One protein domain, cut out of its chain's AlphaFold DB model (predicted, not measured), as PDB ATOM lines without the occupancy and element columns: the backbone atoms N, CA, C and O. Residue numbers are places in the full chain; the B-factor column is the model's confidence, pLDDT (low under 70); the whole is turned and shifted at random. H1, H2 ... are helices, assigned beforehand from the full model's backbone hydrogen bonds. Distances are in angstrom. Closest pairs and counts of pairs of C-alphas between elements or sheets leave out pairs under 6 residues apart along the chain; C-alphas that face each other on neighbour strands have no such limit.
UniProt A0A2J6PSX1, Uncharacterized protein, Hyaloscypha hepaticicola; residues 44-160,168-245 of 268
ATOM      1  N   ALA A  44     201.648 152.901 226.225       54.28
ATOM      2  CA  ALA A  44     201.221 152.909 227.626       54.28
ATOM      3  C   ALA A  44     201.750 154.107 228.445       54.28
ATOM      4  O   ALA A  44     201.036 154.628 229.295       54.28
ATOM      5  N   SER A  45     202.967 154.591 228.167       54.69
ATOM      6  CA  SER A  45     203.514 155.811 228.796       54.69
ATOM      7  C   SER A  45     202.921 157.098 228.217       54.69
ATOM      8  O   SER A  45     203.048 158.162 228.808       54.69
ATOM      9  N   LEU A  46     202.312 157.015 227.033       53.31
ATOM     10  CA  LEU A  46     201.706 158.140 226.324       53.31
ATOM     11  C   LEU A  46     200.260 158.384 226.782       53.31
ATOM     12  O   LEU A  46     199.795 159.519 226.780       53.31
ATOM     13  N   LEU A  47     199.578 157.311 227.195       59.59
ATOM     14  CA  LEU A  47     198.189 157.306 227.664       59.59
ATOM     15  C   LEU A  47     198.047 157.470 229.189       59.59
ATOM     16  O   LEU A  47     196.922 157.484 229.680       59.59
ATOM     17  N   GLU A  48     199.169 157.570 229.917       52.06
ATOM     18  CA  GLU A  48     199.320 157.858 231.355       52.06
ATOM     19  C   GLU A  48     197.993 158.032 232.125       52.06
ATOM     20  O   GLU A  48     197.546 159.150 232.363       52.06
ATOM     21  N   HIS A  49     197.334 156.914 232.468       48.78
ATOM     22  CA  HIS A  49     196.142 156.822 233.333       48.78
ATOM     23  C   HIS A  49     194.986 157.806 233.049       48.78
ATOM     24  O   HIS A  49     194.126 158.024 233.908       48.78
ATOM     25  N   LYS A  50     194.917 158.402 231.857       52.88
ATOM     26  CA  LYS A  50     193.929 159.436 231.554       52.88
ATOM     27  C   LYS A  50     192.724 158.818 230.869       52.88
ATOM     28  O   LYS A  50     192.818 158.170 229.832       52.88
ATOM     29  N   ARG A  51     191.571 159.005 231.507       54.88
ATOM     30  CA  ARG A  51     190.284 158.507 231.024       54.88
ATOM     31  C   ARG A  51     189.834 159.347 229.837       54.88
ATOM     32  O   ARG A  51     189.877 160.576 229.905       54.88
ATOM     33  N   ILE A  52     189.388 158.674 228.780       59.12
ATOM     34  CA  ILE A  52     188.684 159.324 227.677       59.12
ATOM     35  C   ILE A  52     187.430 159.988 228.275       59.12
ATOM     36  O   ILE A  52     186.728 159.347 229.067       59.12
ATOM     37  N   PRO A  53     187.166 161.269 227.973       57.94
ATOM     38  CA  PRO A  53     185.953 161.941 228.416       57.94
ATOM     39  C   PRO A  53     184.710 161.154 227.981       57.94
ATOM     40  O   PRO A  53     184.623 160.718 226.837       57.94
ATOM     41  N   ALA A  54     183.738 160.967 228.878       54.06
ATOM     42  CA  ALA A  54     182.561 160.137 228.596       54.06
ATOM     43  C   ALA A  54     181.750 160.630 227.378       54.06
ATOM     44  O   ALA A  54     181.158 159.833 226.666       54.06
ATOM     45  N   ASN A  55     181.796 161.933 227.089       56.19
ATOM     46  CA  ASN A  55     181.169 162.570 225.927       56.19
ATOM     47  C   ASN A  55     181.846 162.249 224.580       56.19
ATOM     48  O   ASN A  55     181.347 162.669 223.538       56.19
ATOM     49  N   TRP A  56     183.000 161.578 224.588       62.84
ATOM     50  CA  TRP A  56     183.743 161.198 223.380       62.84
ATOM     51  C   TRP A  56     183.630 159.713 223.065       62.84
ATOM     52  O   TRP A  56     184.033 159.308 221.987       62.84
ATOM     53  N   ILE A  57     183.105 158.910 223.990       59.56
ATOM     54  CA  ILE A  57     182.971 157.461 223.816       59.56
ATOM     55  C   ILE A  57     181.899 157.139 222.767       59.56
ATOM     56  O   ILE A  57     182.051 156.182 222.015       59.56
ATOM     57  N   ASP A  58     180.862 157.975 222.682       58.75
ATOM     58  CA  ASP A  58     179.738 157.788 221.760       58.75
ATOM     59  C   ASP A  58     179.990 158.379 220.356       58.75
ATOM     60  O   ASP A  58     179.160 158.220 219.466       58.75
ATOM     61  N   ASN A  59     181.129 159.055 220.144       60.66
ATOM     62  CA  ASN A  59     181.501 159.698 218.880       60.66
ATOM     63  C   ASN A  59     182.871 159.193 218.393       60.66
ATOM     64  O   ASN A  59     183.739 158.859 219.198       60.66
ATOM     65  N   ASP A  60     183.140 159.266 217.085       66.88
ATOM     66  CA  ASP A  60     184.457 158.922 216.506       66.88
ATOM     67  C   ASP A  60     185.625 159.780 217.057       66.88
ATOM     68  O   ASP A  60     186.797 159.504 216.796       66.88
ATOM     69  N   LEU A  61     185.337 160.794 217.885       64.31
ATOM     70  CA  LEU A  61     186.322 161.601 218.610       64.31
ATOM     71  C   LEU A  61     187.198 160.810 219.587       64.31
ATOM     72  O   LEU A  61     188.297 161.275 219.897       64.31
ATOM     73  N   ALA A  62     186.779 159.631 220.057       64.62
ATOM     74  CA  ALA A  62     187.662 158.767 220.848       64.62
ATOM     75  C   ALA A  62     188.977 158.458 220.100       64.62
ATOM     76  O   ALA A  62     190.043 158.392 220.719       64.62
ATOM     77  N   MET A  63     188.929 158.379 218.763       69.06
ATOM     78  CA  MET A  63     190.100 158.162 217.906       69.06
ATOM     79  C   MET A  63     191.056 159.364 217.889       69.06
ATOM     80  O   MET A  63     192.255 159.190 217.666       69.06
ATOM     81  N   MET A  64     190.566 160.572 218.196       68.50
ATOM     82  CA  MET A  64     191.381 161.791 218.248       68.50
ATOM     83  C   MET A  64     192.195 161.953 219.525       68.50
ATOM     84  O   MET A  64     193.142 162.740 219.566       68.50
ATOM     85  N   TYR A  65     191.917 161.147 220.547       69.75
ATOM     86  CA  TYR A  65     192.678 161.168 221.789       69.75
ATOM     87  C   TYR A  65     194.179 160.900 221.573       69.75
ATOM     88  O   TYR A  65     195.037 161.507 222.217       69.75
ATOM     89  N   ILE A  66     194.509 160.022 220.626       73.56
ATOM     90  CA  ILE A  66     195.885 159.589 220.370       73.56
ATOM     91  C   ILE A  66     196.693 160.644 219.614       73.56
ATOM     92  O   ILE A  66     197.761 161.002 220.113       73.56
ATOM     93  N   PRO A  67     196.215 161.198 218.484       74.06
ATOM     94  CA  PRO A  67     196.853 162.347 217.845       74.06
ATOM     95  C   PRO A  67     197.107 163.505 218.817       74.06
ATOM     96  O   PRO A  67     198.207 164.055 218.828       74.06
ATOM     97  N   ILE A  68     196.149 163.812 219.700       67.75
ATOM     98  CA  ILE A  68     196.288 164.866 220.717       67.75
ATOM     99  C   ILE A  68     197.399 164.529 221.723       67.75
ATOM    100  O   ILE A  68     198.258 165.364 222.021       67.75
ATOM    101  N   ALA A  69     197.420 163.301 222.247       67.94
ATOM    102  CA  ALA A  69     198.442 162.871 223.198       67.94
ATOM    103  C   ALA A  69     199.849 162.841 222.565       67.94
ATOM    104  O   ALA A  69     200.831 163.231 223.205       67.94
ATOM    105  N   ILE A  70     199.946 162.439 221.293       75.81
ATOM    106  CA  ILE A  70     201.191 162.465 220.514       75.81
ATOM    107  C   ILE A  70     201.655 163.906 220.316       75.81
ATOM    108  O   ILE A  70     202.809 164.203 220.629       75.81
ATOM    109  N   ALA A  71     200.769 164.801 219.870       69.31
ATOM    110  CA  ALA A  71     201.071 166.217 219.672       69.31
ATOM    111  C   ALA A  71     201.610 166.856 220.960       69.31
ATOM    112  O   ALA A  71     202.650 167.516 220.940       69.31
ATOM    113  N   LYS A  72     200.978 166.572 222.107       70.31
ATOM    114  CA  LYS A  72     201.429 167.062 223.416       70.31
ATOM    115  C   LYS A  72     202.838 166.579 223.764       70.31
ATOM    116  O   LYS A  72     203.696 167.382 224.130       70.31
ATOM    117  N   LYS A  73     203.086 165.268 223.669       72.31
ATOM    118  CA  LYS A  73     204.400 164.692 223.998       72.31
ATOM    119  C   LYS A  73     205.483 165.221 223.059       72.31
ATOM    120  O   LYS A  73     206.595 165.510 223.496       72.31
ATOM    121  N   HIS A  74     205.160 165.357 221.778       73.00
ATOM    122  CA  HIS A  74     206.072 165.877 220.769       73.00
ATOM    123  C   HIS A  74     206.428 167.339 221.025       73.00
ATOM    124  O   HIS A  74     207.616 167.644 221.084       73.00
ATOM    125  N   SER A  75     205.440 168.187 221.310       69.88
ATOM    126  CA  SER A  75     205.668 169.595 221.634       69.88
ATOM    127  C   SER A  75     206.593 169.778 222.844       69.88
ATOM    128  O   SER A  75     207.532 170.575 222.792       69.88
ATOM    129  N   HIS A  76     206.412 168.978 223.902       69.50
ATOM    130  CA  HIS A  76     207.300 169.011 225.067       69.50
ATOM    131  C   HIS A  76     208.749 168.643 224.699       69.50
ATOM    132  O   HIS A  76     209.676 169.402 224.979       69.50
ATOM    133  N   ILE A  77     208.944 167.531 223.982       76.25
ATOM    134  CA  ILE A  77     210.271 167.085 223.520       76.25
ATOM    135  C   ILE A  77     210.926 168.133 222.605       76.25
ATOM    136  O   ILE A  77     212.138 168.355 222.659       76.25
ATOM    137  N   THR A  78     210.143 168.752 221.725       76.62
ATOM    138  CA  THR A  78     210.617 169.767 220.783       76.62
ATOM    139  C   THR A  78     211.030 171.042 221.516       76.62
ATOM    140  O   THR A  78     212.095 171.584 221.218       76.62
ATOM    141  N   SER A  79     210.287 171.450 222.545       72.50
ATOM    142  CA  SER A  79     210.651 172.563 223.427       72.50
ATOM    143  C   SER A  79     211.966 172.318 224.182       72.50
ATOM    144  O   SER A  79     212.875 173.150 224.151       72.50
ATOM    145  N   GLU A  80     212.141 171.138 224.787       79.69
ATOM    146  CA  GLU A  80     213.389 170.794 225.487       79.69
ATOM    147  C   GLU A  80     214.601 170.813 224.548       79.69
ATOM    148  O   GLU A  80     215.665 171.355 224.873       79.69
ATOM    149  N   LYS A  81     214.439 170.250 223.343       80.88
ATOM    150  CA  LYS A  81     215.481 170.253 222.312       80.88
ATOM    151  C   LYS A  81     215.795 171.663 221.820       80.88
ATOM    152  O   LYS A  81     216.969 171.953 221.580       80.88
ATOM    153  N   LEU A  82     214.791 172.531 221.696       80.44
ATOM    154  CA  LEU A  82     214.967 173.939 221.342       80.44
ATOM    155  C   LEU A  82     215.791 174.671 222.407       80.44
ATOM    156  O   LEU A  82     216.809 175.279 222.079       80.44
ATOM    157  N   ALA A  83     215.428 174.533 223.685       79.81
ATOM    158  CA  ALA A  83     216.159 175.140 224.794       79.81
ATOM    159  C   ALA A  83     217.617 174.648 224.863       79.81
ATOM    160  O   ALA A  83     218.548 175.440 225.034       79.81
ATOM    161  N   ALA A  84     217.844 173.344 224.674       84.75
ATOM    162  CA  ALA A  84     219.186 172.774 224.617       84.75
ATOM    163  C   ALA A  84     219.998 173.308 223.422       84.75
ATOM    164  O   ALA A  84     221.192 173.586 223.557       84.75
ATOM    165  N   LEU A  85     219.366 173.477 222.256       86.25
ATOM    166  CA  LEU A  85     220.006 174.038 221.069       86.25
ATOM    167  C   LEU A  85     220.387 175.509 221.271       86.25
ATOM    168  O   LEU A  85     221.518 175.873 220.958       86.25
ATOM    169  N   ILE A  86     219.501 176.323 221.851       83.38
ATOM    170  CA  ILE A  86     219.774 177.733 222.174       83.38
ATOM    171  C   ILE A  86     221.006 177.844 223.078       83.38
ATOM    172  O   ILE A  86     221.928 178.597 222.768       83.38
ATOM    173  N   ARG A  87     221.081 177.040 224.150       86.88
ATOM    174  CA  ARG A  87     222.249 177.019 225.053       86.88
ATOM    175  C   ARG A  87     223.543 176.653 224.324       86.88
ATOM    176  O   ARG A  87     224.586 177.245 224.580       86.88
ATOM    177  N   ARG A  88     223.485 175.691 223.396       87.06
ATOM    178  CA  ARG A  88     224.649 175.294 222.588       87.06
ATOM    179  C   ARG A  88     225.096 176.402 221.637       87.06
ATOM    180  O   ARG A  88     226.295 176.591 221.489       87.06
ATOM    181  N   VAL A  89     224.162 177.128 221.022       87.12
ATOM    182  CA  VAL A  89     224.480 178.270 220.149       87.12
ATOM    183  C   VAL A  89     225.133 179.399 220.948       87.12
ATOM    184  O   VAL A  89     226.177 179.881 220.528       87.12
ATOM    185  N   VAL A  90     224.599 179.744 222.125       87.50
ATOM    186  CA  VAL A  90     225.212 180.737 223.032       87.50
ATOM    187  C   VAL A  90     226.643 180.336 223.397       87.50
ATOM    188  O   VAL A  90     227.567 181.119 223.234       87.50
ATOM    189  N   SER A  91     226.858 179.078 223.793       87.56
ATOM    190  CA  SER A  91     228.206 178.593 224.115       87.56
ATOM    191  C   SER A  91     229.170 178.679 222.925       87.56
ATOM    192  O   SER A  91     230.352 178.954 223.116       87.56
ATOM    193  N   VAL A  92     228.695 178.445 221.698       86.06
ATOM    194  CA  VAL A  92     229.511 178.616 220.487       86.06
ATOM    195  C   VAL A  92     229.850 180.089 220.268       86.06
ATOM    196  O   VAL A  92     231.004 180.391 219.985       86.06
ATOM    197  N   GLU A  93     228.892 181.001 220.428       85.56
ATOM    198  CA  GLU A  93     229.118 182.449 220.315       85.56
ATOM    199  C   GLU A  93     230.142 182.952 221.345       85.56
ATOM    200  O   GLU A  93     231.052 183.694 220.976       85.56
ATOM    201  N   ASP A  94     230.076 182.479 222.591       88.19
ATOM    202  CA  ASP A  94     231.057 182.818 223.631       88.19
ATOM    203  C   ASP A  94     232.471 182.344 223.252       88.19
ATOM    204  O   ASP A  94     233.452 183.072 223.414       88.19
ATOM    205  N   LEU A  95     232.594 181.138 222.684       86.12
ATOM    206  CA  LEU A  95     233.875 180.597 222.209       86.12
ATOM    207  C   LEU A  95     234.429 181.348 220.988       86.12
ATOM    208  O   LEU A  95     235.653 181.448 220.839       86.12
ATOM    209  N   VAL A  96     233.546 181.861 220.124       85.56
ATOM    210  CA  VAL A  96     233.901 182.748 219.005       85.56
ATOM    211  C   VAL A  96     234.416 184.079 219.552       85.56
ATOM    212  O   VAL A  96     235.491 184.522 219.150       85.56
ATOM    213  N   ALA A  97     233.695 184.686 220.500       84.44
ATOM    214  CA  ALA A  97     234.060 185.960 221.119       84.44
ATOM    215  C   ALA A  97     235.382 185.873 221.899       84.44
ATOM    216  O   ALA A  97     236.195 186.794 221.845       84.44
ATOM    217  N   ALA A  98     235.641 184.740 222.558       84.50
ATOM    218  CA  ALA A  98     236.893 184.474 223.265       84.50
ATOM    219  C   ALA A  98     238.109 184.261 222.335       84.50
ATOM    220  O   ALA A  98     239.236 184.158 222.819       84.50
ATOM    221  N   GLY A  99     237.919 184.179 221.010       75.56
ATOM    222  CA  GLY A  99     239.021 184.038 220.054       75.56
ATOM    223  C   GLY A  99     239.731 182.680 220.132       75.56
ATOM    224  O   GLY A  99     240.961 182.604 220.057       75.56
ATOM    225  N   THR A 100     238.973 181.594 220.309       77.00
ATOM    226  CA  THR A 100     239.530 180.239 220.458       77.00
ATOM    227  C   THR A 100     240.369 179.825 219.236       77.00
ATOM    228  O   THR A 100     239.955 179.985 218.091       77.00
ATOM    229  N   LYS A 101     241.553 179.234 219.464       73.81
ATOM    230  CA  LYS A 101     242.502 178.853 218.391       73.81
ATOM    231  C   LYS A 101     242.063 177.638 217.558       73.81
ATOM    232  O   LYS A 101     242.551 177.457 216.439       73.81
ATOM    233  N   ASP A 102     241.161 176.814 218.090       84.19
ATOM    234  CA  ASP A 102     240.719 175.552 217.487       84.19
ATOM    235  C   ASP A 102     239.513 175.748 216.554       84.19
ATOM    236  O   ASP A 102     238.363 175.431 216.870       84.19
ATOM    237  N   LEU A 103     239.810 176.308 215.381       82.81
ATOM    238  CA  LEU A 103     238.835 176.595 214.330       82.81
ATOM    239  C   LEU A 103     238.068 175.338 213.888       82.81
ATOM    240  O   LEU A 103     236.867 175.399 213.648       82.81
ATOM    241  N   ALA A 104     238.746 174.187 213.820       85.06
ATOM    242  CA  ALA A 104     238.159 172.937 213.345       85.06
ATOM    243  C   ALA A 104     237.050 172.434 214.280       85.06
ATOM    244  O   ALA A 104     235.964 172.066 213.821       85.06
ATOM    245  N   LYS A 105     237.282 172.477 215.602       86.75
ATOM    246  CA  LYS A 105     236.244 172.142 216.589       86.75
ATOM    247  C   LYS A 105     235.050 173.085 216.498       86.75
ATOM    248  O   LYS A 105     233.911 172.633 216.601       86.75
ATOM    249  N   LEU A 106     235.298 174.370 216.270       85.62
ATOM    250  CA  LEU A 106     234.251 175.382 216.179       85.62
ATOM    251  C   LEU A 106     233.362 175.181 214.945       85.62
ATOM    252  O   LEU A 106     232.139 175.146 215.072       85.62
ATOM    253  N   THR A 107     233.961 174.939 213.775       85.62
ATOM    254  CA  THR A 107     233.228 174.608 212.543       85.62
ATOM    255  C   THR A 107     232.404 173.329 212.702       85.62
ATOM    256  O   THR A 107     231.244 173.287 212.291       85.62
ATOM    257  N   MET A 108     232.955 172.298 213.354       89.31
ATOM    258  CA  MET A 108     232.226 171.057 213.636       89.31
ATOM    259  C   MET A 108     231.030 171.293 214.572       89.31
ATOM    260  O   MET A 108     229.934 170.790 214.313       89.31
ATOM    261  N   LEU A 109     231.209 172.059 215.653       87.25
ATOM    262  CA  LEU A 109     230.129 172.382 216.590       87.25
ATOM    263  C   LEU A 109     229.025 173.200 215.924       87.25
ATOM    264  O   LEU A 109     227.846 172.908 216.128       87.25
ATOM    265  N   LEU A 110     229.402 174.169 215.093       88.25
ATOM    266  CA  LEU A 110     228.476 174.981 214.320       88.25
ATOM    267  C   LEU A 110     227.678 174.125 213.326       88.25
ATOM    268  O   LEU A 110     226.450 174.199 213.293       88.25
ATOM    269  N   HIS A 111     228.349 173.236 212.587       88.94
ATOM    270  CA  HIS A 111     227.688 172.294 211.684       88.94
ATOM    271  C   HIS A 111     226.721 171.368 212.438       88.94
ATOM    272  O   HIS A 111     225.594 171.136 211.997       88.94
ATOM    273  N   LYS A 112     227.115 170.890 213.626       90.25
ATOM    274  CA  LYS A 112     226.252 170.079 214.495       90.25
ATOM    275  C   LYS A 112     225.042 170.863 215.012       90.25
ATOM    276  O   LYS A 112     223.973 170.279 215.184       90.25
ATOM    277  N   CYS A 113     225.184 172.160 215.287       87.94
ATOM    278  CA  CYS A 113     224.056 173.018 215.657       87.94
ATOM    279  C   CYS A 113     223.108 173.213 214.469       87.94
ATOM    280  O   CYS A 113     221.903 173.053 214.634       87.94
ATOM    281  N   ASN A 114     223.642 173.443 213.268       88.94
ATOM    282  CA  ASN A 114     222.838 173.607 212.058       88.94
ATOM    283  C   ASN A 114     222.036 172.340 211.701       88.94
ATOM    284  O   ASN A 114     220.833 172.401 211.465       88.94
ATOM    285  N   THR A 115     222.660 171.161 211.730       90.31
ATOM    286  CA  THR A 115     221.946 169.894 211.476       90.31
ATOM    287  C   THR A 115     220.870 169.616 212.526       90.31
ATOM    288  O   THR A 115     219.767 169.186 212.181       90.31
ATOM    289  N   SER A 116     221.148 169.931 213.798       86.81
ATOM    290  CA  SER A 116     220.161 169.833 214.883       86.81
ATOM    291  C   SER A 116     218.983 170.790 214.662       86.81
ATOM    292  O   SER A 116     217.837 170.389 214.845       86.81
ATOM    293  N   LEU A 117     219.245 172.022 214.211       86.31
ATOM    294  CA  LEU A 117     218.216 173.011 213.882       86.31
ATOM    295  C   LEU A 117     217.314 172.535 212.738       86.31
ATOM    296  O   LEU A 117     216.096 172.624 212.842       86.31
ATOM    297  N   ILE A 118     217.894 171.992 211.664       87.31
ATOM    298  CA  ILE A 118     217.128 171.473 210.520       87.31
ATOM    299  C   ILE A 118     216.231 170.310 210.956       87.31
ATOM    300  O   ILE A 118     215.062 170.256 210.574       87.31
ATOM    301  N   SER A 119     216.755 169.391 211.773       88.06
ATOM    302  CA  SER A 119     215.965 168.289 212.336       88.06
ATOM    303  C   SER A 119     214.801 168.807 213.186       88.06
ATOM    304  O   SER A 119     213.668 168.360 213.006       88.06
ATOM    305  N   LEU A 120     215.066 169.784 214.055       85.19
ATOM    306  CA  LEU A 120     214.057 170.399 214.910       85.19
ATOM    307  C   LEU A 120     212.983 171.121 214.091       85.19
ATOM    308  O   LEU A 120     211.801 170.940 214.345       85.19
ATOM    309  N   ARG A 121     213.380 171.861 213.052       82.94
ATOM    310  CA  ARG A 121     212.467 172.574 212.152       82.94
ATOM    311  C   ARG A 121     211.536 171.635 211.396       82.94
ATOM    312  O   ARG A 121     210.351 171.926 211.274       82.94
ATOM    313  N   ARG A 122     212.050 170.501 210.911       85.75
ATOM    314  CA  ARG A 122     211.214 169.469 210.274       85.75
ATOM    315  C   ARG A 122     210.195 168.898 211.259       85.75
ATOM    316  O   ARG A 122     209.040 168.717 210.893       85.75
ATOM    317  N   ARG A 123     210.612 168.650 212.505       82.50
ATOM    318  CA  ARG A 123     209.733 168.124 213.559       82.50
ATOM    319  C   ARG A 123     208.666 169.137 213.989       82.50
ATOM    320  O   ARG A 123     207.510 168.758 214.110       82.50
ATOM    321  N   TRP A 124     209.034 170.408 214.126       78.88
ATOM    322  CA  TRP A 124     208.106 171.505 214.407       78.88
ATOM    323  C   TRP A 124     207.061 171.677 213.300       78.88
ATOM    324  O   TRP A 124     205.877 171.810 213.580       78.88
ATOM    325  N   HIS A 125     207.475 171.608 212.030       81.81
ATOM    326  CA  HIS A 125     206.535 171.686 210.909       81.81
ATOM    327  C   HIS A 125     205.519 170.537 210.935       81.81
ATOM    328  O   HIS A 125     204.329 170.776 210.765       81.81
ATOM    329  N   PHE A 126     205.975 169.315 211.228       86.12
ATOM    330  CA  PHE A 126     205.081 168.176 211.438       86.12
ATOM    331  C   PHE A 126     204.097 168.412 212.595       86.12
ATOM    332  O   PHE A 126     202.924 168.089 212.459       86.12
ATOM    333  N   GLU A 127     204.548 168.982 213.717       75.00
ATOM    334  CA  GLU A 127     203.678 169.300 214.858       75.00
ATOM    335  C   GLU A 127     202.601 170.324 214.498       75.00
ATOM    336  O   GLU A 127     201.445 170.119 214.859       75.00
ATOM    337  N   ILE A 128     202.943 171.371 213.739       74.12
ATOM    338  CA  ILE A 128     201.960 172.341 213.237       74.12
ATOM    339  C   ILE A 128     200.932 171.645 212.347       74.12
ATOM    340  O   ILE A 128     199.739 171.788 212.586       74.12
ATOM    341  N   THR A 129     201.373 170.860 211.359       80.19
ATOM    342  CA  THR A 129     200.460 170.140 210.457       80.19
ATOM    343  C   THR A 129     199.572 169.151 211.211       80.19
ATOM    344  O   THR A 129     198.404 168.990 210.873       80.19
ATOM    345  N   LEU A 130     200.099 168.500 212.252       79.88
ATOM    346  CA  LEU A 130     199.329 167.591 213.096       79.88
ATOM    347  C   LEU A 130     198.246 168.339 213.881       79.88
ATOM    348  O   LEU A 130     197.114 167.876 213.941       79.88
ATOM    349  N   VAL A 131     198.589 169.480 214.483       72.62
ATOM    350  CA  VAL A 131     197.629 170.312 215.220       72.62
ATOM    351  C   VAL A 131     196.555 170.860 214.282       72.62
ATOM    352  O   VAL A 131     195.382 170.792 214.627       72.62
ATOM    353  N   ASP A 132     196.938 171.323 213.093       71.44
ATOM    354  CA  ASP A 132     196.017 171.832 212.072       71.44
ATOM    355  C   ASP A 132     195.006 170.758 211.636       71.44
ATOM    356  O   ASP A 132     193.798 170.976 211.699       71.44
ATOM    357  N   ALA A 133     195.482 169.543 211.343       77.00
ATOM    358  CA  ALA A 133     194.622 168.407 211.008       77.00
ATOM    359  C   ALA A 133     193.688 167.995 212.163       77.00
ATOM    360  O   ALA A 133     192.551 167.579 211.934       77.00
ATOM    361  N   ILE A 134     194.147 168.101 213.419       75.25
ATOM    362  CA  ILE A 134     193.289 167.845 214.584       75.25
ATOM    363  C   ILE A 134     192.204 168.925 214.695       75.25
ATOM    364  O   ILE A 134     191.049 168.589 214.955       75.25
ATOM    365  N   CYS A 135     192.547 170.199 214.490       68.25
ATOM    366  CA  CYS A 135     191.585 171.299 214.506       68.25
ATOM    367  C   CYS A 135     190.527 171.143 213.408       68.25
ATOM    368  O   CYS A 135     189.339 171.193 213.721       68.25
ATOM    369  N   GLU A 136     190.935 170.858 212.167       72.75
ATOM    370  CA  GLU A 136     190.029 170.637 211.028       72.75
ATOM    371  C   GLU A 136     189.009 169.523 211.325       72.75
ATOM    372  O   GLU A 136     187.812 169.654 211.067       72.75
ATOM    373  N   PHE A 137     189.459 168.434 211.947       73.12
ATOM    374  CA  PHE A 137     188.578 167.332 212.315       73.12
ATOM    375  C   PHE A 137     187.646 167.674 213.483       73.12
ATOM    376  O   PHE A 137     186.485 167.277 213.480       73.12
ATOM    377  N   ILE A 138     188.118 168.409 214.494       67.38
ATOM    378  CA  ILE A 138     187.258 168.848 215.607       67.38
ATOM    379  C   ILE A 138     186.159 169.788 215.089       67.38
ATOM    380  O   ILE A 138     185.004 169.657 215.503       67.38
ATOM    381  N   GLU A 139     186.495 170.685 214.157       65.94
ATOM    382  CA  GLU A 139     185.537 171.570 213.486       65.94
ATOM    383  C   GLU A 139     184.518 170.784 212.646       65.94
ATOM    384  O   GLU A 139     183.320 171.068 212.716       65.94
ATOM    385  N   TYR A 140     184.960 169.746 211.927       71.81
ATOM    386  CA  TYR A 140     184.092 168.876 211.123       71.81
ATOM    387  C   TYR A 140     182.992 168.184 211.949       71.81
ATOM    388  O   TYR A 140     181.851 168.082 211.497       71.81
ATOM    389  N   TYR A 141     183.292 167.762 213.182       66.12
ATOM    390  CA  TYR A 141     182.325 167.087 214.062       66.12
ATOM    391  C   TYR A 141     181.462 168.043 214.918       66.12
ATOM    392  O   TYR A 141     180.710 167.573 215.772       66.12
ATOM    393  N   GLN A 142     181.537 169.369 214.712       58.94
ATOM    394  CA  GLN A 142     180.781 170.393 215.465       58.94
ATOM    395  C   GLN A 142     180.888 170.274 216.999       58.94
ATOM    396  O   GLN A 142     180.013 170.736 217.739       58.94
ATOM    397  N   VAL A 143     181.958 169.664 217.515       54.53
ATOM    398  CA  VAL A 143     182.151 169.565 218.963       54.53
ATOM    399  C   VAL A 143     182.603 170.932 219.466       54.53
ATOM    400  O   VAL A 143     183.597 171.461 218.967       54.53
ATOM    401  N   PRO A 144     181.922 171.537 220.457       51.44
ATOM    402  CA  PRO A 144     182.371 172.801 221.011       51.44
ATOM    403  C   PRO A 144     183.793 172.638 221.573       51.44
ATOM    404  O   PRO A 144     184.049 171.867 222.507       51.44
ATOM    405  N   VAL A 145     184.716 173.400 220.979       48.00
ATOM    406  CA  VAL A 145     186.170 173.450 221.244       48.00
ATOM    407  C   VAL A 145     186.491 173.755 222.720       48.00
ATOM    408  O   VAL A 145     187.601 173.530 223.195       48.00
ATOM    409  N   SER A 146     185.490 174.180 223.498       46.06
ATOM    410  CA  SER A 146     185.552 174.400 224.947       46.06
ATOM    411  C   SER A 146     185.798 173.141 225.785       46.06
ATOM    412  O   SER A 146     186.151 173.258 226.957       46.06
ATOM    413  N   SER A 147     185.641 171.943 225.214       41.78
ATOM    414  CA  SER A 147     185.889 170.671 225.912       41.78
ATOM    415  C   SER A 147     187.345 170.187 225.853       41.78
ATOM    416  O   SER A 147     187.723 169.305 226.629       41.78
ATOM    417  N   VAL A 148     188.186 170.778 224.992       44.53
ATOM    418  CA  VAL A 148     189.605 170.408 224.859       44.53
ATOM    419  C   VAL A 148     190.485 171.497 225.453       44.53
ATOM    420  O   VAL A 148     190.754 172.538 224.854       44.53
ATOM    421  N   ASN A 149     190.965 171.250 226.668       45.66
ATOM    422  CA  ASN A 149     191.930 172.121 227.317       45.66
ATOM    423  C   ASN A 149     193.326 171.908 226.704       45.66
ATOM    424  O   ASN A 149     194.115 171.095 227.181       45.66
ATOM    425  N   TRP A 150     193.642 172.671 225.657       47.97
ATOM    426  CA  TRP A 150     194.973 172.763 225.045       47.97
ATOM    427  C   TRP A 150     195.970 173.588 225.884       47.97
ATOM    428  O   TRP A 150     196.651 174.463 225.353       47.97
ATOM    429  N   ASN A 151     196.050 173.376 227.204       43.94
ATOM    430  CA  ASN A 151     197.084 174.036 228.012       43.94
ATOM    431  C   ASN A 151     198.463 173.472 227.644       43.94
ATOM    432  O   ASN A 151     198.918 172.459 228.174       43.94
ATOM    433  N   LEU A 152     199.117 174.168 226.720       44.97
ATOM    434  CA  LEU A 152     200.509 174.005 226.320       44.97
ATOM    435  C   LEU A 152     201.389 175.052 227.034       44.97
ATOM    436  O   LEU A 152     202.338 175.573 226.460       44.97
ATOM    437  N   SER A 153     201.012 175.458 228.252       44.00
ATOM    438  CA  SER A 153     201.519 176.679 228.890       44.00
ATOM    439  C   SER A 153     202.658 176.485 229.893       44.00
ATOM    440  O   SER A 153     203.230 177.482 230.315       44.00
ATOM    441  N   ASP A 154     203.073 175.266 230.233       36.47
ATOM    442  CA  ASP A 154     204.129 175.082 231.246       36.47
ATOM    443  C   ASP A 154     205.530 174.964 230.632       36.47
ATOM    444  O   ASP A 154     206.317 174.079 230.958       36.47
ATOM    445  N   VAL A 155     205.854 175.885 229.723       38.81
ATOM    446  CA  VAL A 155     207.246 176.165 229.339       38.81
ATOM    447  C   VAL A 155     207.545 177.646 229.563       38.81
ATOM    448  O   VAL A 155     208.148 178.331 228.742       38.81
ATOM    449  N   THR A 156     207.149 178.172 230.717       28.86
ATOM    450  CA  THR A 156     208.008 179.159 231.362       28.86
ATOM    451  C   THR A 156     209.264 178.418 231.793       28.86
ATOM    452  O   THR A 156     209.211 177.412 232.493       28.86
ATOM    453  N   VAL A 157     210.418 178.892 231.330       33.44
ATOM    454  CA  VAL A 157     211.736 178.450 231.792       33.44
ATOM    455  C   VAL A 157     211.892 178.898 233.246       33.44
ATOM    456  O   VAL A 157     212.575 179.867 233.531       33.44
ATOM    457  N   ASN A 158     211.186 178.242 234.157       26.94
ATOM    458  CA  ASN A 158     211.420 178.233 235.585       26.94
ATOM    459  C   ASN A 158     210.938 176.879 236.093       26.94
ATOM    460  O   ASN A 158     209.846 176.424 235.775       26.94
ATOM    461  N   ALA A 159     211.847 176.216 236.798       35.09
ATOM    462  CA  ALA A 159     211.716 174.865 237.303       35.09
ATOM    463  C   ALA A 159     210.407 174.643 238.072       35.09
ATOM    464  O   ALA A 159     209.933 175.542 238.767       35.09
ATOM    465  N   GLN A 160     209.924 173.399 237.996       36.38
ATOM    466  CA  GLN A 160     208.679 172.893 238.570       36.38
ATOM    467  C   GLN A 160     207.434 173.496 237.912       36.38
ATOM    468  O   GLN A 160     207.277 174.703 237.922       36.38
ATOM    469  N   VAL A 168     187.192 170.266 232.571       35.97
ATOM    470  CA  VAL A 168     186.045 170.869 233.254       35.97
ATOM    471  C   VAL A 168     184.827 170.655 232.362       35.97
ATOM    472  O   VAL A 168     184.878 170.937 231.168       35.97
ATOM    473  N   GLY A 169     183.759 170.108 232.949       36.88
ATOM    474  CA  GLY A 169     182.469 169.907 232.291       36.88
ATOM    475  C   GLY A 169     181.873 171.206 231.724       36.88
ATOM    476  O   GLY A 169     182.431 172.285 231.935       36.88
ATOM    477  N   PRO A 170     180.744 171.111 231.000       35.41
ATOM    478  CA  PRO A 170     180.219 172.197 230.178       35.41
ATOM    479  C   PRO A 170     180.009 173.464 231.015       35.41
ATOM    480  O   PRO A 170     179.115 173.525 231.857       35.41
ATOM    481  N   LYS A 171     180.863 174.470 230.798       40.59
ATOM    482  CA  LYS A 171     180.677 175.816 231.348       40.59
ATOM    483  C   LYS A 171     179.696 176.590 230.476       40.59
ATOM    484  O   LYS A 171     179.578 176.327 229.279       40.59
ATOM    485  N   SER A 172     178.976 177.522 231.097       42.88
ATOM    486  CA  SER A 172     177.936 178.310 230.440       42.88
ATOM    487  C   SER A 172     178.487 179.088 229.225       42.88
ATOM    488  O   SER A 172     179.666 179.461 229.212       42.88
ATOM    489  N   PRO A 173     177.655 179.358 228.198       47.44
ATOM    490  CA  PRO A 173     178.096 179.934 226.920       47.44
ATOM    491  C   PRO A 173     178.835 181.278 227.038       47.44
ATOM    492  O   PRO A 173     179.659 181.611 226.189       47.44
ATOM    493  N   GLU A 174     178.566 182.044 228.098       40.75
ATOM    494  CA  GLU A 174     179.116 183.388 228.299       40.75
ATOM    495  C   GLU A 174     180.529 183.388 228.911       40.75
ATOM    496  O   GLU A 174     181.326 184.282 228.619       40.75
ATOM    497  N   GLU A 175     180.891 182.368 229.698       41.91
ATOM    498  CA  GLU A 175     182.259 182.209 230.218       41.91
ATOM    499  C   GLU A 175     183.198 181.582 229.179       41.91
ATOM    500  O   GLU A 175     184.380 181.926 229.117       41.91
ATOM    501  N   VAL A 176     182.660 180.719 228.309       44.97
ATOM    502  CA  VAL A 176     183.401 180.046 227.233       44.97
ATOM    503  C   VAL A 176     183.984 181.053 226.243       44.97
ATOM    504  O   VAL A 176     185.146 180.929 225.882       44.97
ATOM    505  N   PHE A 177     183.232 182.084 225.853       37.66
ATOM    506  CA  PHE A 177     183.671 183.044 224.830       37.66
ATOM    507  C   PHE A 177     184.791 183.991 225.306       37.66
ATOM    508  O   PHE A 177     185.574 184.515 224.509       37.66
ATOM    509  N   LYS A 178     184.877 184.228 226.622       42.59
ATOM    510  CA  LYS A 178     185.923 185.060 227.241       42.59
ATOM    511  C   LYS A 178     187.205 184.260 227.498       42.59
ATOM    512  O   LYS A 178     188.301 184.806 227.349       42.59
ATOM    513  N   ASP A 179     187.061 182.979 227.837       44.41
ATOM    514  CA  ASP A 179     188.162 182.048 228.098       44.41
ATOM    515  C   ASP A 179     188.793 181.519 226.794       44.41
ATOM    516  O   ASP A 179     190.013 181.457 226.681       44.41
ATOM    517  N   THR A 180     188.012 181.251 225.740       42.31
ATOM    518  CA  THR A 180     188.554 180.835 224.429       42.31
ATOM    519  C   THR A 180     189.397 181.927 223.783       42.31
ATOM    520  O   THR A 180     190.495 181.644 223.323       42.31
ATOM    521  N   LYS A 181     188.970 183.195 223.840       43.53
ATOM    522  CA  LYS A 181     189.723 184.316 223.249       43.53
ATOM    523  C   LYS A 181     191.054 184.597 223.962       43.53
ATOM    524  O   LYS A 181     192.024 185.017 223.333       43.53
ATOM    525  N   SER A 182     191.114 184.369 225.273       43.22
ATOM    526  CA  SER A 182     192.336 184.537 226.074       43.22
ATOM    527  C   SER A 182     193.254 183.306 226.007       43.22
ATOM    528  O   SER A 182     194.476 183.456 226.037       43.22
ATOM    529  N   ARG A 183     192.698 182.106 225.795       41.59
ATOM    530  CA  ARG A 183     193.447 180.856 225.573       41.59
ATOM    531  C   ARG A 183     193.966 180.701 224.143       41.59
ATOM    532  O   ARG A 183     195.093 180.250 223.967       41.59
ATOM    533  N   GLU A 184     193.226 181.148 223.131       41.66
ATOM    534  CA  GLU A 184     193.725 181.289 221.756       41.66
ATOM    535  C   GLU A 184     194.861 182.310 221.699       41.66
ATOM    536  O   GLU A 184     195.858 182.076 221.024       41.66
ATOM    537  N   ALA A 185     194.780 183.409 222.455       41.97
ATOM    538  CA  ALA A 185     195.886 184.360 222.570       41.97
ATOM    539  C   ALA A 185     197.138 183.736 223.227       41.97
ATOM    540  O   ALA A 185     198.259 184.044 222.819       41.97
ATOM    541  N   LEU A 186     196.972 182.827 224.195       42.47
ATOM    542  CA  LEU A 186     198.074 182.124 224.870       42.47
ATOM    543  C   LEU A 186     198.683 180.977 224.037       42.47
ATOM    544  O   LEU A 186     199.901 180.860 223.945       42.47
ATOM    545  N   SER A 187     197.865 180.174 223.355       48.28
ATOM    546  CA  SER A 187     198.349 179.145 222.418       48.28
ATOM    547  C   SER A 187     199.066 179.783 221.222       48.28
ATOM    548  O   SER A 187     200.191 179.412 220.876       48.28
ATOM    549  N   ASN A 188     198.478 180.850 220.667       54.25
ATOM    550  CA  ASN A 188     199.102 181.616 219.597       54.25
ATOM    551  C   ASN A 188     200.381 182.316 220.052       54.25
ATOM    552  O   ASN A 188     201.252 182.532 219.220       54.25
ATOM    553  N   THR A 189     200.535 182.683 221.327       51.59
ATOM    554  CA  THR A 189     201.807 183.252 221.796       51.59
ATOM    555  C   THR A 189     202.887 182.192 221.920       51.59
ATOM    556  O   THR A 189     203.982 182.466 221.457       51.59
ATOM    557  N   PHE A 190     202.612 180.975 222.407       57.84
ATOM    558  CA  PHE A 190     203.628 179.910 222.417       57.84
ATOM    559  C   PHE A 190     204.102 179.553 221.006       57.84
ATOM    560  O   PHE A 190     205.305 179.528 220.752       57.84
ATOM    561  N   ILE A 191     203.165 179.337 220.076       59.00
ATOM    562  CA  ILE A 191     203.495 179.051 218.674       59.00
ATOM    563  C   ILE A 191     204.306 180.211 218.090       59.00
ATOM    564  O   ILE A 191     205.370 179.975 217.529       59.00
ATOM    565  N   LYS A 192     203.892 181.467 218.314       64.81
ATOM    566  CA  LYS A 192     204.630 182.651 217.840       64.81
ATOM    567  C   LYS A 192     206.001 182.819 218.493       64.81
ATOM    568  O   LYS A 192     206.928 183.264 217.825       64.81
ATOM    569  N   THR A 193     206.158 182.490 219.775       63.22
ATOM    570  CA  THR A 193     207.438 182.579 220.492       63.22
ATOM    571  C   THR A 193     208.399 181.496 220.014       63.22
ATOM    572  O   THR A 193     209.541 181.800 219.682       63.22
ATOM    573  N   ALA A 194     207.934 180.252 219.893       64.69
ATOM    574  CA  ALA A 194     208.735 179.164 219.346       64.69
ATOM    575  C   ALA A 194     209.092 179.412 217.871       64.69
ATOM    576  O   ALA A 194     210.233 179.189 217.475       64.69
ATOM    577  N   GLU A 195     208.166 179.947 217.067       68.69
ATOM    578  CA  GLU A 195     208.443 180.392 215.697       68.69
ATOM    579  C   GLU A 195     209.474 181.518 215.655       68.69
ATOM    580  O   GLU A 195     210.379 181.490 214.820       68.69
ATOM    581  N   TYR A 196     209.363 182.504 216.545       73.62
ATOM    582  CA  TYR A 196     210.333 183.586 216.651       73.62
ATOM    583  C   TYR A 196     211.732 183.033 216.937       73.62
ATOM    584  O   TYR A 196     212.665 183.314 216.182       73.62
ATOM    585  N   ASP A 197     211.870 182.172 217.944       71.19
ATOM    586  CA  ASP A 197     213.150 181.562 218.306       71.19
ATOM    587  C   ASP A 197     213.718 180.712 217.161       71.19
ATOM    588  O   ASP A 197     214.899 180.827 216.814       71.19
ATOM    589  N   LEU A 198     212.875 179.916 216.498       74.81
ATOM    590  CA  LEU A 198     213.280 179.088 215.362       74.81
ATOM    591  C   LEU A 198     213.692 179.917 214.133       74.81
ATOM    592  O   LEU A 198     214.503 179.455 213.329       74.81
ATOM    593  N   ASN A 199     213.164 181.135 213.987       80.25
ATOM    594  CA  ASN A 199     213.507 182.071 212.914       80.25
ATOM    595  C   ASN A 199     214.750 182.918 213.231       80.25
ATOM    596  O   ASN A 199     215.439 183.374 212.313       80.25
ATOM    597  N   VAL A 200     215.068 183.120 214.511       83.25
ATOM    598  CA  VAL A 200     216.253 183.872 214.958       83.25
ATOM    599  C   VAL A 200     217.504 182.989 215.008       83.25
ATOM    600  O   VAL A 200     218.594 183.451 214.669       83.25
ATOM    601  N   LEU A 201     217.367 181.708 215.369       79.69
ATOM    602  CA  LEU A 201     218.485 180.757 215.441       79.69
ATOM    603  C   LEU A 201     219.318 180.628 214.146       79.69
ATOM    604  O   LEU A 201     220.544 180.652 214.256       79.69
ATOM    605  N   PRO A 202     218.728 180.542 212.935       82.69
ATOM    606  CA  PRO A 202     219.488 180.520 211.686       82.69
ATOM    607  C   PRO A 202     220.401 181.738 211.545       82.69
ATOM    608  O   PRO A 202     221.591 181.583 211.295       82.69
ATOM    609  N   LYS A 203     219.871 182.940 211.809       84.62
ATOM    610  CA  LYS A 203     220.630 184.195 211.699       84.62
ATOM    611  C   LYS A 203     221.797 184.239 212.680       84.62
ATOM    612  O   LYS A 203     222.879 184.705 212.342       84.62
ATOM    613  N   ARG A 204     221.600 183.727 213.897       83.31
ATOM    614  CA  ARG A 204     222.667 183.626 214.906       83.31
ATOM    615  C   ARG A 204     223.777 182.673 214.473       83.31
ATOM    616  O   ARG A 204     224.951 183.020 214.557       83.31
ATOM    617  N   ILE A 205     223.409 181.505 213.946       82.44
ATOM    618  CA  ILE A 205     224.364 180.528 213.404       82.44
ATOM    619  C   ILE A 205     225.117 181.116 212.202       82.44
ATOM    620  O   ILE A 205     226.332 180.956 212.118       82.44
ATOM    621  N   GLU A 206     224.433 181.826 211.303       84.38
ATOM    622  CA  GLU A 206     225.049 182.513 210.162       84.38
ATOM    623  C   GLU A 206     226.054 183.576 210.619       84.38
ATOM    624  O   GLU A 206     227.198 183.566 210.165       84.38
ATOM    625  N   ASN A 207     225.678 184.424 211.579       84.38
ATOM    626  CA  ASN A 207     226.566 185.441 212.143       84.38
ATOM    627  C   ASN A 207     227.800 184.817 212.808       84.38
ATOM    628  O   ASN A 207     228.926 185.251 212.557       84.38
ATOM    629  N   ALA A 208     227.607 183.764 213.610       81.81
ATOM    630  CA  ALA A 208     228.706 183.023 214.218       81.81
ATOM    631  C   ALA A 208     229.619 182.411 213.142       81.81
ATOM    632  O   ALA A 208     230.838 182.517 213.234       81.81
ATOM    633  N   SER A 209     229.048 181.838 212.078       82.81
ATOM    634  CA  SER A 209     229.809 181.293 210.948       82.81
ATOM    635  C   SER A 209     230.670 182.359 210.270       82.81
ATOM    636  O   SER A 209     231.864 182.148 210.058       82.81
ATOM    637  N   ALA A 210     230.092 183.530 209.999       84.56
ATOM    638  CA  ALA A 210     230.765 184.629 209.328       84.56
ATOM    639  C   ALA A 210     231.938 185.149 210.167       84.56
ATOM    640  O   ALA A 210     233.025 185.360 209.633       84.56
ATOM    641  N   ALA A 211     231.751 185.275 211.485       83.50
ATOM    642  CA  ALA A 211     232.814 185.666 212.405       83.50
ATOM    643  C   ALA A 211     233.980 184.659 212.405       83.50
ATOM    644  O   ALA A 211     235.148 185.050 212.346       83.50
ATOM    645  N   VAL A 212     233.671 183.359 212.398       82.94
ATOM    646  CA  VAL A 212     234.664 182.277 212.322       82.94
ATOM    647  C   VAL A 212     235.461 182.338 211.019       82.94
ATOM    648  O   VAL A 212     236.693 182.276 211.047       82.94
ATOM    649  N   PHE A 213     234.785 182.512 209.880       84.25
ATOM    650  CA  PHE A 213     235.445 182.645 208.581       84.25
ATOM    651  C   PHE A 213     236.296 183.911 208.491       84.25
ATOM    652  O   PHE A 213     237.428 183.844 208.022       84.25
ATOM    653  N   ALA A 214     235.806 185.046 208.993       84.50
ATOM    654  CA  ALA A 214     236.572 186.288 209.026       84.50
ATOM    655  C   ALA A 214     237.877 186.121 209.821       84.50
ATOM    656  O   ALA A 214     238.949 186.483 209.333       84.50
ATOM    657  N   GLY A 215     237.817 185.496 211.002       81.81
ATOM    658  CA  GLY A 215     239.006 185.198 211.803       81.81
ATOM    659  C   GLY A 215     240.001 184.276 211.087       81.81
ATOM    660  O   GLY A 215     241.210 184.520 211.114       81.81
ATOM    661  N   ALA A 216     239.506 183.242 210.400       82.00
ATOM    662  CA  ALA A 216     240.340 182.328 209.622       82.00
ATOM    663  C   ALA A 216     241.050 183.036 208.456       82.00
ATOM    664  O   ALA A 216     242.265 182.903 208.304       82.00
ATOM    665  N   THR A 217     240.313 183.840 207.686       85.31
ATOM    666  CA  THR A 217     240.831 184.610 206.546       85.31
ATOM    667  C   THR A 217     241.864 185.648 206.978       85.31
ATOM    668  O   THR A 217     242.872 185.834 206.297       85.31
ATOM    669  N   LEU A 218     241.665 186.304 208.127       85.56
ATOM    670  CA  LEU A 218     242.649 187.238 208.682       85.56
ATOM    671  C   LEU A 218     243.973 186.535 209.016       85.56
ATOM    672  O   LEU A 218     245.047 187.050 208.693       85.56
ATOM    673  N   ARG A 219     243.909 185.343 209.620       83.94
ATOM    674  CA  ARG A 219     245.103 184.549 209.952       83.94
ATOM    675  C   ARG A 219     245.838 184.061 208.704       83.94
ATOM    676  O   ARG A 219     247.069 184.108 208.659       83.94
ATOM    677  N   ASP A 220     245.093 183.623 207.696       87.00
ATOM    678  CA  ASP A 220     245.656 183.216 206.410       87.00
ATOM    679  C   ASP A 220     246.318 184.400 205.691       87.00
ATOM    680  O   ASP A 220     247.481 184.327 205.304       87.00
ATOM    681  N   SER A 221     245.652 185.559 205.668       87.81
ATOM    682  CA  SER A 221     246.194 186.799 205.095       87.81
ATOM    683  C   SER A 221     247.504 187.228 205.761       87.81
ATOM    684  O   SER A 221     248.432 187.664 205.080       87.81
ATOM    685  N   SER A 222     247.611 187.097 207.088       83.06
ATOM    686  CA  SER A 222     248.858 187.373 207.814       83.06
ATOM    687  C   SER A 222     249.984 186.428 207.387       83.06
ATOM    688  O   SER A 222     251.118 186.866 207.193       83.06
ATOM    689  N   SER A 223     249.672 185.143 207.219       90.25
ATOM    690  CA  SER A 223     250.643 184.120 206.811       90.25
ATOM    691  C   SER A 223     251.093 184.338 205.364       90.25
ATOM    692  O   SER A 223     252.290 184.345 205.078       90.25
ATOM    693  N   MET A 224     250.149 184.625 204.464       92.31
ATOM    694  CA  MET A 224     250.412 184.933 203.060       92.31
ATOM    695  C   MET A 224     251.311 186.163 202.908       92.31
ATOM    696  O   MET A 224     252.275 186.135 202.143       92.31
ATOM    697  N   ARG A 225     251.044 187.229 203.675       90.94
ATOM    698  CA  ARG A 225     251.893 188.429 203.693       90.94
ATOM    699  C   ARG A 225     253.316 188.104 204.137       90.94
ATOM    700  O   ARG A 225     254.259 188.585 203.522       90.94
ATOM    701  N   MET A 226     253.480 187.269 205.163       93.06
ATOM    702  CA  MET A 226     254.804 186.873 205.644       93.06
ATOM    703  C   MET A 226     255.588 186.087 204.586       93.06
ATOM    704  O   MET A 226     256.753 186.395 204.345       93.06
ATOM    705  N   ILE A 227     254.946 185.125 203.915       93.00
ATOM    706  CA  ILE A 227     255.569 184.354 202.829       93.00
ATOM    707  C   ILE A 227     255.980 185.284 201.685       93.00
ATOM    708  O   ILE A 227     257.111 185.198 201.217       93.00
ATOM    709  N   ALA A 228     255.102 186.203 201.274       91.81
ATOM    710  CA  ALA A 228     255.393 187.164 200.211       91.81
ATOM    711  C   ALA A 228     256.573 188.088 200.557       91.81
ATOM    712  O   ALA A 228     257.409 188.372 199.705       91.81
ATOM    713  N   VAL A 229     256.677 188.534 201.813       93.94
ATOM    714  CA  VAL A 229     257.822 189.336 202.273       93.94
ATOM    715  C   VAL A 229     259.110 188.513 202.236       93.94
ATOM    716  O   VAL A 229     260.124 188.999 201.741       93.94
ATOM    717  N   MET A 230     259.076 187.262 202.704       92.94
ATOM    718  CA  MET A 230     260.242 186.379 202.651       92.94
ATOM    719  C   MET A 230     260.689 186.151 201.205       92.94
ATOM    720  O   MET A 230     261.856 186.365 200.891       92.94
ATOM    721  N   THR A 231     259.784 185.800 200.290       93.62
ATOM    722  CA  THR A 231     260.154 185.582 198.884       93.62
ATOM    723  C   THR A 231     260.694 186.848 198.229       93.62
ATOM    724  O   THR A 231     261.674 186.756 197.497       93.62
ATOM    725  N   LEU A 232     260.136 188.025 198.528       93.88
ATOM    726  CA  LEU A 232     260.610 189.303 197.987       93.88
ATOM    727  C   LEU A 232     262.040 189.633 198.435       93.88
ATOM    728  O   LEU A 232     262.805 190.187 197.652       93.88
ATOM    729  N   VAL A 233     262.426 189.257 199.657       91.88
ATOM    730  CA  VAL A 233     263.801 189.429 200.156       91.88
ATOM    731  C   VAL A 233     264.741 188.348 199.610       91.88
ATOM    732  O   VAL A 233     265.863 188.644 199.195       91.88
ATOM    733  N   PHE A 234     264.296 187.091 199.579       91.44
ATOM    734  CA  PHE A 234     265.143 185.956 199.217       91.44
ATOM    735  C   PHE A 234     265.354 185.801 197.710       91.44
ATOM    736  O   PHE A 234     266.444 185.395 197.311       91.44
ATOM    737  N   LEU A 235     264.378 186.130 196.860       91.88
ATOM    738  CA  LEU A 235     264.512 185.987 195.404       91.88
ATOM    739  C   LEU A 235     265.666 186.830 194.835       91.88
ATOM    740  O   LEU A 235     266.522 186.255 194.161       91.88
ATOM    741  N   PRO A 236     265.772 188.142 195.127       89.25
ATOM    742  CA  PRO A 236     266.883 188.959 194.648       89.25
ATOM    743  C   PRO A 236     268.232 188.492 195.200       89.25
ATOM    744  O   PRO A 236     269.207 188.410 194.457       89.25
ATOM    745  N   SER A 237     268.293 188.130 196.485       88.56
ATOM    746  CA  SER A 237     269.526 187.639 197.114       88.56
ATOM    747  C   SER A 237     269.997 186.315 196.502       88.56
ATOM    748  O   SER A 237     271.171 186.163 196.163       88.56
ATOM    749  N   THR A 238     269.068 185.385 196.271       90.94
ATOM    750  CA  THR A 238     269.353 184.093 195.635       90.94
ATOM    751  C   THR A 238     269.786 184.285 194.184       90.94
ATOM    752  O   THR A 238     270.714 183.617 193.741       90.94
ATOM    753  N   ALA A 239     269.191 185.237 193.456       87.88
ATOM    754  CA  ALA A 239     269.606 185.574 192.095       87.88
ATOM    755  C   ALA A 239     271.040 186.125 192.051       87.88
ATOM    756  O   ALA A 239     271.838 185.687 191.227       87.88
ATOM    757  N   VAL A 240     271.399 187.029 192.970       88.69
ATOM    758  CA  VAL A 240     272.773 187.544 193.091       88.69
ATOM    759  C   VAL A 240     273.748 186.410 193.425       88.69
ATOM    760  O   VAL A 240     274.769 186.268 192.757       88.69
ATOM    761  N   SER A 241     273.416 185.545 194.389       87.69
ATOM    762  CA  SER A 241     274.238 184.373 194.720       87.69
ATOM    763  C   SER A 241     274.389 183.412 193.537       87.69
ATOM    764  O   SER A 241     275.474 182.882 193.319       87.69
ATOM    765  N   ALA A 242     273.324 183.189 192.763       88.44
ATOM    766  CA  ALA A 242     273.353 182.337 191.581       88.44
ATOM    767  C   ALA A 242     274.247 182.932 190.485       88.44
ATOM    768  O   ALA A 242     275.046 182.205 189.904       88.44
ATOM    769  N   LEU A 243     274.193 184.250 190.258       83.56
ATOM    770  CA  LEU A 243     275.077 184.935 189.307       83.56
ATOM    771  C   LEU A 243     276.559 184.791 189.677       83.56
ATOM    772  O   LEU A 243     277.379 184.577 188.789       83.56
ATOM    773  N   PHE A 244     276.900 184.863 190.967       79.75
ATOM    774  CA  PHE A 244     278.273 184.637 191.438       79.75
ATOM    775  C   PHE A 244     278.665 183.154 191.495       79.75
ATOM    776  O   PHE A 244     279.849 182.834 191.415       79.75
ATOM    777  N   SER A 245     277.693 182.247 191.616       81.69
ATOM    778  CA  SER A 245     277.921 180.798 191.597       81.69
ATOM    779  C   SER A 245     278.030 180.232 190.179       81.69
ATOM    780  O   SER A 245     278.614 179.164 189.992       81.69
TER     781      SER A 245
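This is residues 44 to 160 and 168 to 245 of the 268 residues of an uncharacterized protein of Hyaloscypha hepaticicola (UniProt A0A2J6PSX1). One very long helix, H4, makes the length of a rod, with the hairpin of H2 and H3 packed on part of it. Together they form an up-and-down bundle, each helix running against the one before; residues 217 to 245 stick out. The printed part has 195 residues, with helices H1 to H4 in chain order and no named strand. It is all helix and extended: radius of gyration of the C-alphas 28.7 A, spans 106 by 31 by 30 A.

H4, residues 173 to 245, runs 105.9 A from C-alpha 173 at (178.096, 179.934, 226.920) to C-alpha 245 at (277.921, 180.798, 191.597), with a kink of 27 degrees near residue 235. H2, residues 60 to 97, spans 56.7 A; H3, residues 103 to 140, 55.4 A; H1, residues 54 to 57, 5.5 A.

H4 residues 198 to 216 alone touch H3, closest C-alphas Leu 110 and Ile 205, 7.0 A, opposite ways at a shallow 22 degrees. H4 residues 194 to 212 alone touch H2, closest C-alphas Glu 93 and Ala 208, 6.1 A, the same way at a shallow 33 degrees, only just short of steep. H2 and H3 touch, closest C-alphas Ala 71 and Glu 127, 6.3 A, opposite ways at a shallow 23 degrees. H1 is close to H2 but not clearly touching, closest C-alphas Trp 56 and Ala 62, 5.3 A. Every O i to N i+4 pair is within hydrogen-bond range in H3, 30 of 34 in H2 and 61 of 69 in H4; H1 is too short for one.

The C-alphas of Ser 172 and Phe 244, the farthest apart, are 107.8 A apart. Residues 161 to 167 are not printed; C-alphas 160 and 168 are 23.3 A apart across the cut. Mean pLDDT of the printed part is 70.8, with residues 141 to 160 and 168 to 195 among those under 70.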